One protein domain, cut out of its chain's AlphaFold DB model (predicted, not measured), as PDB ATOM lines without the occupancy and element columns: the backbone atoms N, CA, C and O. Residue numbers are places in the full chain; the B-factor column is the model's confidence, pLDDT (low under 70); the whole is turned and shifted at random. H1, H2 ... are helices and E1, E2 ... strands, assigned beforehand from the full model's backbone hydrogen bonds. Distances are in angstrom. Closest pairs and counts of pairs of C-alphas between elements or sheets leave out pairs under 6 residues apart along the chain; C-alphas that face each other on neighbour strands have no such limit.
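What this domain is: This is residues 268 to 359 of the 384 residues of an uncharacterized protein of Ramazzottius varieornatus (UniProt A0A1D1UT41). A small three-stranded sheet with the long helix H1 over one face makes one end of a loosely built domain, and a long link, residues 324 to 335, leads away from it to the short helix H2 at the other end. From there H3 folds back towards the sheet's end of the domain without reaching the sheet. The 92 printed residues hold three named helices and three named strands, in the order H1 E1 E2 E3 H2 H3; the sheet's order is E1 - E2 - E3, all antiparallel. The class is mixed, helices and strands; the whole is only just loose, close to compact, with a radius of gyration of the C-alphas of 15.2 A and spans of 41 by 32 by 27 A.

How they stand to each other: E1, residues 291 to 293, E2, 309 to 316, and E3, 319 to 323, form a meander, each strand the antiparallel neighbour of the one before. In the hairpin of E1 and E2, N 292 and O 310 are within hydrogen-bond range at 2.8 A. In the hairpin of E2 and E3, N 311 and O 321 are, at 2.8 A. E2 bends by 95 degrees at residue 313. H1, residues 268 to 286, is on the sheet, making two layers, a helix on one face of a sheet. Its height over the sheet is 8.5 A; it is over E1 and runs along the strands, at 9 degrees to E1 on the local plane. Their closest C-alphas, of Arg 281 and Ala 291, are 6.0 A apart. H2, residues 336 to 339, and H3, 345 to 359, are not on the sheet. They touch only at the corner, with the closest C-alphas, of Ser 339 and Tyr 345, 5.0 A apart. H1 and H3 are apart. In H1 and H3 every O i to N i+4 pair is within hydrogen-bond range; H2 is too short for such a pair.

Where its parts are: H1 begins at C-alpha 268 (28.586, -68.540, 124.004) and is 26.5 A long. E1 measures 6.9 A, E2 16.1 A, E3 12.7 A and H2 5.1 A. H3, 20.5 A, ends at C-alpha 359 (26.553, -55.029, 97.950).

The domain as a whole: The two C-alphas farthest apart, of Gln 288 and Lys 337, are 42.0 A apart. The printed part has no cut. The links E1 to E2 and E3 to H2 are long. Residues 299 to 304 have pLDDT under 70.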
ATOM      1  N   GLY A 268      27.410 -68.375 124.858       73.81
ATOM      2  CA  GLY A 268      28.586 -68.540 124.004       73.81
ATOM      3  C   GLY A 268      28.490 -67.867 122.630       73.81
ATOM      4  O   GLY A 268      29.513 -67.722 121.968       73.81
ATOM      5  N   ARG A 269      27.305 -67.435 122.169       72.31
ATOM      6  CA  ARG A 269      27.144 -66.832 120.831       72.31
ATOM      7  C   ARG A 269      27.981 -65.562 120.665       72.31
ATOM      8  O   ARG A 269      28.747 -65.460 119.708       72.31
ATOM      9  N   HIS A 270      27.841 -64.621 121.596       77.25
ATOM     10  CA  HIS A 270      28.562 -63.346 121.552       77.25
ATOM     11  C   HIS A 270      30.056 -63.535 121.820       77.25
ATOM     12  O   HIS A 270      30.878 -62.913 121.151       77.25
ATOM     13  N   SER A 271      30.411 -64.452 122.726       82.06
ATOM     14  CA  SER A 271      31.809 -64.774 123.029       82.06
ATOM     15  C   SER A 271      32.555 -65.337 121.811       82.06
ATOM     16  O   SER A 271      33.629 -64.837 121.472       82.06
ATOM     17  N   ARG A 272      31.969 -66.299 121.078       82.56
ATOM     18  CA  ARG A 272      32.576 -66.861 119.852       82.56
ATOM     19  C   ARG A 272      32.812 -65.791 118.789       82.56
ATOM     20  O   ARG A 272      33.894 -65.725 118.213       82.56
ATOM     21  N   HIS A 273      31.802 -64.955 118.560       84.25
ATOM     22  CA  HIS A 273      31.873 -63.862 117.599       84.25
ATOM     23  C   HIS A 273      32.973 -62.857 117.962       84.25
ATOM     24  O   HIS A 273      33.844 -62.571 117.147       84.25
ATOM     25  N   SER A 274      32.974 -62.386 119.211       85.12
ATOM     26  CA  SER A 274      33.953 -61.415 119.714       85.12
ATOM     27  C   SER A 274      35.374 -61.973 119.673       85.12
ATOM     28  O   SER A 274      36.284 -61.301 119.202       85.12
ATOM     29  N   SER A 275      35.562 -63.232 120.081       83.38
ATOM     30  CA  SER A 275      36.869 -63.904 120.054       83.38
ATOM     31  C   SER A 275      37.425 -64.016 118.637       83.38
ATOM     32  O   SER A 275      38.624 -63.834 118.407       83.38
ATOM     33  N   LEU A 276      36.557 -64.310 117.669       84.38
ATOM     34  CA  LEU A 276      36.947 -64.401 116.273       84.38
ATOM     35  C   LEU A 276      37.287 -63.026 115.686       84.38
ATOM     36  O   LEU A 276      38.307 -62.876 115.014       84.38
ATOM     37  N   ASN A 277      36.469 -62.023 115.994       87.62
ATOM     38  CA  ASN A 277      36.690 -60.646 115.574       87.62
ATOM     39  C   ASN A 277      38.029 -60.099 116.108       87.62
ATOM     40  O   ASN A 277      38.845 -59.564 115.357       87.62
ATOM     41  N   GLU A 278      38.315 -60.348 117.388       87.56
ATOM     42  CA  GLU A 278      39.584 -59.983 118.018       87.56
ATOM     43  C   GLU A 278      40.776 -60.746 117.424       87.56
ATOM     44  O   GLU A 278      41.866 -60.196 117.295       87.56
ATOM     45  N   SER A 279      40.589 -62.003 117.011       85.56
ATOM     46  CA  SER A 279      41.652 -62.775 116.350       85.56
ATOM     47  C   SER A 279      42.060 -62.148 115.014       85.56
ATOM     48  O   SER A 279      43.252 -62.047 114.724       85.56
ATOM     49  N   LEU A 280      41.091 -61.679 114.219       86.19
ATOM     50  CA  LEU A 280      41.369 -60.984 112.960       86.19
ATOM     51  C   LEU A 280      42.058 -59.634 113.205       86.19
ATOM     52  O   LEU A 280      43.052 -59.327 112.549       86.19
ATOM     53  N   ARG A 281      41.588 -58.864 114.196       89.31
ATOM     54  CA  ARG A 281      42.231 -57.609 114.614       89.31
ATOM     55  C   ARG A 281      43.685 -57.838 115.033       89.31
ATOM     56  O   ARG A 281      44.567 -57.137 114.543       89.31
ATOM     57  N   ARG A 282      43.958 -58.822 115.899       87.44
ATOM     58  CA  ARG A 282      45.325 -59.151 116.342       87.44
ATOM     59  C   ARG A 282      46.226 -59.554 115.180       87.44
ATOM     60  O   ARG A 282      47.370 -59.111 115.138       87.44
ATOM     61  N   ALA A 283      45.712 -60.332 114.225       87.19
ATOM     62  CA  ALA A 283      46.460 -60.684 113.021       87.19
ATOM     63  C   ALA A 283      46.834 -59.436 112.200       87.19
ATOM     64  O   ALA A 283      48.004 -59.255 111.872       87.19
ATOM     65  N   LEU A 284      45.887 -58.528 111.948       88.56
ATOM     66  CA  LEU A 284      46.162 -57.271 111.238       88.56
ATOM     67  C   LEU A 284      47.196 -56.404 111.969       88.56
ATOM     68  O   LEU A 284      48.162 -55.949 111.357       88.56
ATOM     69  N   VAL A 285      47.045 -56.242 113.286       89.50
ATOM     70  CA  VAL A 285      47.974 -55.459 114.114       89.50
ATOM     71  C   VAL A 285      49.378 -56.071 114.112       89.50
ATOM     72  O   VAL A 285      50.357 -55.330 114.053       89.50
ATOM     73  N   SER A 286      49.500 -57.404 114.108       87.56
ATOM     74  CA  SER A 286      50.803 -58.077 113.994       87.56
ATOM     75  C   SER A 286      51.503 -57.818 112.656       87.56
ATOM     76  O   SER A 286      52.729 -57.776 112.609       87.56
ATOM     77  N   CYS A 287      50.733 -57.547 111.598       89.44
ATOM     78  CA  CYS A 287      51.233 -57.104 110.296       89.44
ATOM     79  C   CYS A 287      51.404 -55.575 110.209       89.44
ATOM     80  O   CYS A 287      51.490 -55.037 109.110       89.44
ATOM     81  N   GLN A 288      51.411 -54.866 111.346       90.81
ATOM     82  CA  GLN A 288      51.496 -53.400 111.437       90.81
ATOM     83  C   GLN A 288      50.334 -52.650 110.757       90.81
ATOM     84  O   GLN A 288      50.410 -51.443 110.525       90.81
ATOM     85  N   VAL A 289      49.217 -53.331 110.491       91.00
ATOM     86  CA  VAL A 289      47.995 -52.718 109.962       91.00
ATOM     87  C   VAL A 289      47.093 -52.351 111.134       91.00
ATOM     88  O   VAL A 289      46.496 -53.213 111.781       91.00
ATOM     89  N   GLN A 290      46.978 -51.053 111.417       92.06
ATOM     90  CA  GLN A 290      46.088 -50.578 112.475       92.06
ATOM     91  C   GLN A 290      44.629 -50.879 112.127       92.06
ATOM     92  O   GLN A 290      44.158 -50.565 111.031       92.06
ATOM     93  N   ALA A 291      43.910 -51.464 113.081       92.31
ATOM     94  CA  ALA A 291      42.533 -51.883 112.893       92.31
ATOM     95  C   ALA A 291      41.698 -51.627 114.155       92.31
ATOM     96  O   ALA A 291      42.181 -51.765 115.282       92.31
ATOM     97  N   VAL A 292      40.439 -51.250 113.957       91.38
ATOM     98  CA  VAL A 292      39.472 -50.930 115.009       91.38
ATOM     99  C   VAL A 292      38.297 -51.900 114.939       91.38
ATOM    100  O   VAL A 292      37.898 -52.320 113.852       91.38
ATOM    101  N   LEU A 293      37.756 -52.266 116.101       90.88
ATOM    102  CA  LEU A 293      36.536 -53.061 116.195       90.88
ATOM    103  C   LEU A 293      35.328 -52.151 116.347       90.88
ATOM    104  O   LEU A 293      35.412 -51.100 116.977       90.88
ATOM    105  N   GLU A 294      34.222 -52.595 115.769       87.12
ATOM    106  CA  GLU A 294      32.924 -51.945 115.801       87.12
ATOM    107  C   GLU A 294      33.004 -50.418 115.556       87.12
ATOM    108  O   GLU A 294      32.619 -49.610 116.404       87.12
ATOM    109  N   PRO A 295      33.528 -49.957 114.417       84.75
ATOM    110  CA  PRO A 295      33.703 -48.528 114.182       84.75
ATOM    111  C   PRO A 295      32.351 -47.803 114.055       84.75
ATOM    112  O   PRO A 295      31.424 -48.278 113.397       84.75
ATOM    113  N   ASN A 296      32.243 -46.628 114.676       79.12
ATOM    114  CA  ASN A 296      31.038 -45.794 114.637       79.12
ATOM    115  C   ASN A 296      31.069 -44.835 113.442       79.12
ATOM    116  O   ASN A 296      32.128 -44.335 113.073       79.12
ATOM    117  N   GLY A 297      29.907 -44.561 112.843       71.38
ATOM    118  CA  GLY A 297      29.767 -43.520 111.812       71.38
ATOM    119  C   GLY A 297      30.502 -43.788 110.491       71.38
ATOM    120  O   GLY A 297      30.662 -42.872 109.690       71.38
ATOM    121  N   VAL A 298      30.943 -45.027 110.240       70.75
ATOM    122  CA  VAL A 298      31.651 -45.411 109.000       70.75
ATOM    123  C   VAL A 298      30.781 -45.228 107.760       70.75
ATOM    124  O   VAL A 298      31.275 -44.948 106.670       70.75
ATOM    125  N   LEU A 299      29.472 -45.397 107.917       66.19
ATOM    126  CA  LEU A 299      28.508 -45.327 106.836       66.19
ATOM    127  C   LEU A 299      27.688 -44.051 107.008       66.19
ATOM    128  O   LEU A 299      27.049 -43.859 108.037       66.19
ATOM    129  N   ARG A 300      27.737 -43.173 106.001       63.12
ATOM    130  CA  ARG A 300      26.970 -41.916 105.942       63.12
ATOM    131  C   ARG A 300      25.560 -42.123 105.368       63.12
ATOM    132  O   ARG A 300      25.053 -41.253 104.672       63.12
ATOM    133  N   ASP A 301      24.972 -43.298 105.575       62.41
ATOM    134  CA  ASP A 301      23.594 -43.589 105.179       62.41
ATOM    135  C   ASP A 301      22.700 -43.735 106.416       62.41
ATOM    136  O   ASP A 301      23.186 -44.107 107.479       62.41
ATOM    137  N   ASP A 302      21.386 -43.517 106.276       57.38
ATOM    138  CA  ASP A 302      20.386 -43.713 107.353       57.38
ATOM    139  C   ASP A 302      20.311 -45.167 107.865       57.38
ATOM    140  O   ASP A 302      19.506 -45.524 108.729       57.38
ATOM    141  N   SER A 303      21.147 -46.058 107.328       62.78
ATOM    142  CA  SER A 303      21.234 -47.425 107.794       62.78
ATOM    143  C   SER A 303      22.072 -47.476 109.075       62.78
ATOM    144  O   SER A 303      23.271 -47.222 109.064       62.78
ATOM    145  N   GLN A 304      21.463 -47.913 110.182       65.12
ATOM    146  CA  GLN A 304      22.130 -48.276 111.450       65.12
ATOM    147  C   GLN A 304      23.041 -49.521 111.309       65.12
ATOM    148  O   GLN A 304      23.134 -50.373 112.192       65.12
ATOM    149  N   LYS A 305      23.669 -49.714 110.143       71.69
ATOM    150  CA  LYS A 305      24.514 -50.866 109.836       71.69
ATOM    151  C   LYS A 305      25.936 -50.559 110.286       71.69
ATOM    152  O   LYS A 305      26.608 -49.719 109.700       71.69
ATOM    153  N   ARG A 306      26.404 -51.300 111.283       80.25
ATOM    154  CA  ARG A 306      27.769 -51.231 111.808       80.25
ATOM    155  C   ARG A 306      28.534 -52.488 111.381       80.25
ATOM    156  O   ARG A 306      28.010 -53.582 111.602       80.25
ATOM    157  N   PRO A 307      29.691 -52.361 110.707       84.75
ATOM    158  CA  PRO A 307      30.572 -53.500 110.489       84.75
ATOM    159  C   PRO A 307      31.270 -53.886 111.798       84.75
ATOM    160  O   PRO A 307      31.336 -53.089 112.737       84.75
ATOM    161  N   ASP A 308      31.825 -55.090 111.841       87.31
ATOM    162  CA  ASP A 308      32.478 -55.612 113.044       87.31
ATOM    163  C   ASP A 308      33.884 -55.065 113.242       87.31
ATOM    164  O   ASP A 308      34.370 -55.006 114.371       87.31
ATOM    165  N   GLY A 309      34.539 -54.655 112.157       89.75
ATOM    166  CA  GLY A 309      35.814 -53.971 112.227       89.75
ATOM    167  C   GLY A 309      36.255 -53.368 110.901       89.75
ATOM    168  O   GLY A 309      35.663 -53.611 109.843       89.75
ATOM    169  N   MET A 310      37.265 -52.509 110.991       88.44
ATOM    170  CA  MET A 310      37.803 -51.746 109.869       88.44
ATOM    171  C   MET A 310      39.290 -51.431 110.071       88.44
ATOM    172  O   MET A 310      39.732 -51.218 111.201       88.44
ATOM    173  N   THR A 311      40.068 -51.368 108.990       90.25
ATOM    174  CA  THR A 311      41.444 -50.849 109.029       90.25
ATOM    175  C   THR A 311      41.452 -49.325 109.037       90.25
ATOM    176  O   THR A 311      40.672 -48.683 108.339       90.25
ATOM    177  N   LEU A 312      42.351 -48.728 109.817       87.94
ATOM    178  CA  LEU A 312      42.529 -47.271 109.853       87.94
ATOM    179  C   LEU A 312      43.392 -46.766 108.692       87.94
ATOM    180  O   LEU A 312      43.289 -45.608 108.299       87.94
ATOM    181  N   VAL A 313      44.221 -47.648 108.132       86.44
ATOM    182  CA  VAL A 313      45.028 -47.378 106.941       86.44
ATOM    183  C   VAL A 313      44.356 -47.943 105.684       86.44
ATOM    184  O   VAL A 313      43.629 -48.946 105.774       86.44
ATOM    185  N   PRO A 314      44.593 -47.335 104.506       85.31
ATOM    186  CA  PRO A 314      44.170 -47.903 103.235       85.31
ATOM    187  C   PRO A 314      44.718 -49.317 103.038       85.31
ATOM    188  O   PRO A 314      45.903 -49.566 103.233       85.31
ATOM    189  N   TRP A 315      43.848 -50.235 102.625       82.00
ATOM    190  CA  TRP A 315      44.198 -51.617 102.318       82.00
ATOM    191  C   TRP A 315      44.528 -51.798 100.836       82.00
ATOM    192  O   TRP A 315      45.562 -52.358 100.481       82.00
ATOM    193  N   LYS A 316      43.643 -51.317  99.954       80.19
ATOM    194  CA  LYS A 316      43.808 -51.402  98.498       80.19
ATOM    195  C   LYS A 316      43.097 -50.237  97.819       80.19
ATOM    196  O   LYS A 316      41.994 -49.889  98.223       80.19
ATOM    197  N   GLU A 317      43.714 -49.648  96.790       84.12
ATOM    198  CA  GLU A 317      43.126 -48.547  95.994       84.12
ATOM    199  C   GLU A 317      42.670 -47.351  96.857       84.12
ATOM    200  O   GLU A 317      41.631 -46.746  96.610       84.12
ATOM    201  N   GLY A 318      43.404 -47.040  97.933       81.50
ATOM    202  CA  GLY A 318      43.028 -45.971  98.866       81.50
ATOM    203  C   GLY A 318      41.849 -46.311  99.794       81.50
ATOM    204  O   GLY A 318      41.504 -45.507 100.655       81.50
ATOM    205  N   LYS A 319      41.246 -47.499  99.669       81.31
ATOM    206  CA  LYS A 319      40.080 -47.921 100.454       81.31
ATOM    207  C   LYS A 319      40.498 -48.689 101.701       81.31
ATOM    208  O   LYS A 319      41.336 -49.589 101.628       81.31
ATOM    209  N   ALA A 320      39.866 -48.379 102.828       84.31
ATOM    210  CA  ALA A 320      39.982 -49.179 104.043       84.31
ATOM    211  C   ALA A 320      39.362 -50.572 103.843       84.31
ATOM    212  O   ALA A 320      38.369 -50.737 103.122       84.31
ATOM    213  N   LEU A 321      39.949 -51.563 104.507       86.69
ATOM    214  CA  LEU A 321      39.399 -52.903 104.629       86.69
ATOM    215  C   LEU A 321      38.325 -52.892 105.719       86.69
ATOM    216  O   LEU A 321      38.591 -52.478 106.843       86.69
ATOM    217  N   VAL A 322      37.129 -53.379 105.398       86.12
ATOM    218  CA  VAL A 322      36.016 -53.553 106.343       86.12
ATOM    219  C   VAL A 322      35.622 -55.023 106.377       86.12
ATOM    220  O   VAL A 322      35.562 -55.669 105.329       86.12
ATOM    221  N   TRP A 323      35.312 -55.545 107.563       86.69
ATOM    222  CA  TRP A 323      34.858 -56.923 107.725       86.69
ATOM    223  C   TRP A 323      33.657 -57.044 108.671       86.69
ATOM    224  O   TRP A 323      33.379 -56.179 109.501       86.69
ATOM    225  N   ASP A 324      32.920 -58.139 108.502       85.44
ATOM    226  CA  ASP A 324      31.759 -58.522 109.306       85.44
ATOM    227  C   ASP A 324      31.795 -60.053 109.444       85.44
ATOM    228  O   ASP A 324      31.683 -60.789 108.459       85.44
ATOM    229  N   VAL A 325      32.066 -60.518 110.658       84.44
ATOM    230  CA  VAL A 325      32.265 -61.913 111.027       84.44
ATOM    231  C   VAL A 325      30.910 -62.597 111.191       84.44
ATOM    232  O   VAL A 325      29.887 -62.011 111.536       84.44
ATOM    233  N   THR A 326      30.834 -63.895 110.904       83.69
ATOM    234  CA  THR A 326      29.629 -64.677 111.207       83.69
ATOM    235  C   THR A 326      29.987 -66.090 111.612       83.69
ATOM    236  O   THR A 326      30.744 -66.774 110.931       83.69
ATOM    237  N   CYS A 327      29.394 -66.549 112.712       82.62
ATOM    238  CA  CYS A 327      29.489 -67.932 113.157       82.62
ATOM    239  C   CYS A 327      28.186 -68.658 112.814       82.62
ATOM    240  O   CYS A 327      27.134 -68.323 113.362       82.62
ATOM    241  N   VAL A 328      28.254 -69.659 111.934       84.25
ATOM    242  CA  VAL A 328      27.100 -70.486 111.547       84.25
ATOM    243  C   VAL A 328      27.342 -71.966 111.811       84.25
ATOM    244  O   VAL A 328      28.429 -72.506 111.602       84.25
ATOM    245  N   GLU A 329      26.288 -72.650 112.236       84.62
ATOM    246  CA  GLU A 329      26.294 -74.086 112.492       84.62
ATOM    247  C   GLU A 329      25.830 -74.860 111.243       84.62
ATOM    248  O   GLU A 329      24.774 -74.559 110.687       84.62
ATOM    249  N   SER A 330      26.585 -75.881 110.806       86.44
ATOM    250  CA  SER A 330      26.230 -76.709 109.631       86.44
ATOM    251  C   SER A 330      24.950 -77.515 109.823       86.44
ATOM    252  O   SER A 330      24.227 -77.777 108.866       86.44
ATOM    253  N   VAL A 331      24.703 -77.950 111.059       86.44
ATOM    254  CA  VAL A 331      23.635 -78.898 111.413       86.44
ATOM    255  C   VAL A 331      22.324 -78.179 111.770       86.44
ATOM    256  O   VAL A 331      21.261 -78.805 111.834       86.44
ATOM    257  N   CYS A 332      22.375 -76.847 111.916       85.00
ATOM    258  CA  CYS A 332      21.209 -75.993 112.129       85.00
ATOM    259  C   CYS A 332      20.134 -76.248 111.060       85.00
ATOM    260  O   CYS A 332      20.442 -76.447 109.882       85.00
ATOM    261  N   GLN A 333      18.864 -76.204 111.472       84.62
ATOM    262  CA  GLN A 333      17.694 -76.534 110.653       84.62
ATOM    263  C   GLN A 333      17.697 -75.855 109.273       84.62
ATOM    264  O   GLN A 333      17.365 -76.495 108.276       84.62
ATOM    265  N   THR A 334      18.139 -74.595 109.196       86.88
ATOM    266  CA  THR A 334      18.214 -73.814 107.952       86.88
ATOM    267  C   THR A 334      19.248 -74.357 106.963       86.88
ATOM    268  O   THR A 334      18.998 -74.377 105.760       86.88
ATOM    269  N   TYR A 335      20.409 -74.812 107.444       87.50
ATOM    270  CA  TYR A 335      21.541 -75.199 106.594       87.50
ATOM    271  C   TYR A 335      21.715 -76.708 106.439       87.50
ATOM    272  O   TYR A 335      22.465 -77.135 105.561       87.50
ATOM    273  N   ARG A 336      21.026 -77.515 107.253       88.44
ATOM    274  CA  ARG A 336      21.185 -78.973 107.322       88.44
ATOM    275  C   ARG A 336      21.074 -79.661 105.965       88.44
ATOM    276  O   ARG A 336      21.923 -80.477 105.628       88.44
ATOM    277  N   LYS A 337      20.048 -79.325 105.172       90.31
ATOM    278  CA  LYS A 337      19.816 -79.954 103.857       90.31
ATOM    279  C   LYS A 337      20.976 -79.694 102.890       90.31
ATOM    280  O   LYS A 337      21.490 -80.640 102.310       90.31
ATOM    281  N   GLY A 338      21.409 -78.438 102.761       90.62
ATOM    282  CA  GLY A 338      22.517 -78.083 101.871       90.62
ATOM    283  C   GLY A 338      23.879 -78.546 102.393       90.62
ATOM    284  O   GLY A 338      24.717 -78.984 101.612       90.62
ATOM    285  N   SER A 339      24.086 -78.532 103.713       89.69
ATOM    286  CA  SER A 339      25.342 -78.978 104.340       89.69
ATOM    287  C   SER A 339      25.533 -80.493 104.286       89.69
ATOM    288  O   SER A 339      26.668 -80.952 104.300       89.69
ATOM    289  N   ALA A 340      24.446 -81.265 104.197       89.94
ATOM    290  CA  ALA A 340      24.505 -82.708 103.969       89.94
ATOM    291  C   ALA A 340      24.906 -83.070 102.528       89.94
ATOM    292  O   ALA A 340      25.330 -84.191 102.281       89.94
ATOM    293  N   GLN A 341      24.757 -82.140 101.581       89.12
ATOM    294  CA  GLN A 341      25.099 -82.355 100.172       89.12
ATOM    295  C   GLN A 341      26.478 -81.789  99.835       89.12
ATOM    296  O   GLN A 341      27.251 -82.423  99.127       89.12
ATOM    297  N   ASN A 342      26.790 -80.600 100.356       87.19
ATOM    298  CA  ASN A 342      27.981 -79.851  99.988       87.19
ATOM    299  C   ASN A 342      28.784 -79.469 101.235       87.19
ATOM    300  O   ASN A 342      28.307 -78.741 102.113       87.19
ATOM    301  N   ALA A 343      30.041 -79.914 101.285       85.00
ATOM    302  CA  ALA A 343      30.976 -79.495 102.319       85.00
ATOM    303  C   ALA A 343      31.164 -77.964 102.271       85.00
ATOM    304  O   ALA A 343      31.337 -77.380 101.204       85.00
ATOM    305  N   GLY A 344      31.086 -77.297 103.426       84.12
ATOM    306  CA  GLY A 344      31.213 -75.835 103.520       84.12
ATOM    307  C   GLY A 344      29.946 -75.034 103.176       84.12
ATOM    308  O   GLY A 344      29.957 -73.815 103.337       84.12
ATOM    309  N   TYR A 345      28.828 -75.677 102.800       89.19
ATOM    310  CA  TYR A 345      27.599 -74.994 102.352       89.19
ATOM    311  C   TYR A 345      27.148 -73.850 103.265       89.19
ATOM    312  O   TYR A 345      26.938 -72.737 102.795       89.19
ATOM    313  N   ALA A 346      27.003 -74.096 104.574       88.31
ATOM    314  CA  ALA A 346      26.480 -73.059 105.464       88.31
ATOM    315  C   ALA A 346      27.393 -71.823 105.536       88.31
ATOM    316  O   ALA A 346      26.887 -70.710 105.642       88.31
ATOM    317  N   ALA A 347      28.716 -72.011 105.459       85.62
ATOM    318  CA  ALA A 347      29.672 -70.910 105.492       85.62
ATOM    319  C   ALA A 347      29.577 -70.095 104.200       85.62
ATOM    320  O   ALA A 347      29.386 -68.884 104.267       85.62
ATOM    321  N   ASN A 348      29.557 -70.765 103.044       87.44
ATOM    322  CA  ASN A 348      29.375 -70.121 101.739       87.44
ATOM    323  C   ASN A 348      28.014 -69.412 101.628       87.44
ATOM    324  O   ASN A 348      27.894 -68.356 101.018       87.44
ATOM    325  N   LYS A 349      26.956 -69.950 102.244       88.81
ATOM    326  CA  LYS A 349      25.647 -69.286 102.243       88.81
ATOM    327  C   LYS A 349      25.618 -68.071 103.172       88.81
ATOM    328  O   LYS A 349      25.014 -67.053 102.840       88.81
ATOM    329  N   ALA A 350      26.271 -68.158 104.331       86.50
ATOM    330  CA  ALA A 350      26.435 -67.019 105.229       86.50
ATOM    331  C   ALA A 350      27.260 -65.899 104.573       86.50
ATOM    332  O   ALA A 350      26.911 -64.727 104.718       86.50
ATOM    333  N   GLU A 351      28.286 -66.262 103.794       84.19
ATOM    334  CA  GLU A 351      29.035 -65.345 102.932       84.19
ATOM    335  C   GLU A 351      28.140 -64.549 102.009       84.19
ATOM    336  O   GLU A 351      28.172 -63.321 102.004       84.19
ATOM    337  N   GLU A 352      27.366 -65.274 101.209       86.06
ATOM    338  CA  GLU A 352      26.546 -64.717 100.154       86.06
ATOM    339  C   GLU A 352      25.562 -63.712 100.755       86.06
ATOM    340  O   GLU A 352      25.458 -62.578 100.290       86.06
ATOM    341  N   ASN A 353      24.945 -64.069 101.882       86.81
ATOM    342  CA  ASN A 353      24.047 -63.187 102.618       86.81
ATOM    343  C   ASN A 353      24.744 -61.901 103.102       86.81
ATOM    344  O   ASN A 353      24.153 -60.820 103.035       86.81
ATOM    345  N   LYS A 354      25.997 -61.978 103.574       83.56
ATOM    346  CA  LYS A 354      26.774 -60.789 103.971       83.56
ATOM    347  C   LYS A 354      27.184 -59.950 102.765       83.56
ATOM    348  O   LYS A 354      27.037 -58.729 102.811       83.56
ATOM    349  N   ARG A 355      27.626 -60.575 101.671       80.25
ATOM    350  CA  ARG A 355      27.938 -59.882 100.412       80.25
ATOM    351  C   ARG A 355      26.718 -59.114  99.902       80.25
ATOM    352  O   ARG A 355      26.843 -57.933  99.602       80.25
ATOM    353  N   LEU A 356      25.534 -59.729  99.912       83.94
ATOM    354  CA  LEU A 356      24.268 -59.074  99.556       83.94
ATOM    355  C   LEU A 356      23.919 -57.920 100.512       83.94
ATOM    356  O   LEU A 356      23.564 -56.831 100.061       83.94
ATOM    357  N   LYS A 357      24.090 -58.107 101.831       80.19
ATOM    358  CA  LYS A 357      23.849 -57.059 102.848       80.19
ATOM    359  C   LYS A 357      24.668 -55.786 102.588       80.19
ATOM    360  O   LYS A 357      24.165 -54.687 102.861       80.19
ATOM    361  N   TYR A 358      25.895 -55.935 102.076       75.62
ATOM    362  CA  TYR A 358      26.845 -54.845 101.817       75.62
ATOM    363  C   TYR A 358      27.071 -54.531 100.325       75.62
ATOM    364  O   TYR A 358      27.898 -53.678 100.013       75.62
ATOM    365  N   GLN A 359      26.319 -55.136  99.399       74.12
ATOM    366  CA  GLN A 359      26.553 -55.029  97.950       74.12
ATOM    367  C   GLN A 359      26.567 -53.579  97.447       74.12
ATOM    368  O   GLN A 359      27.444 -53.185  96.684       74.12
TER     369      GLN A 359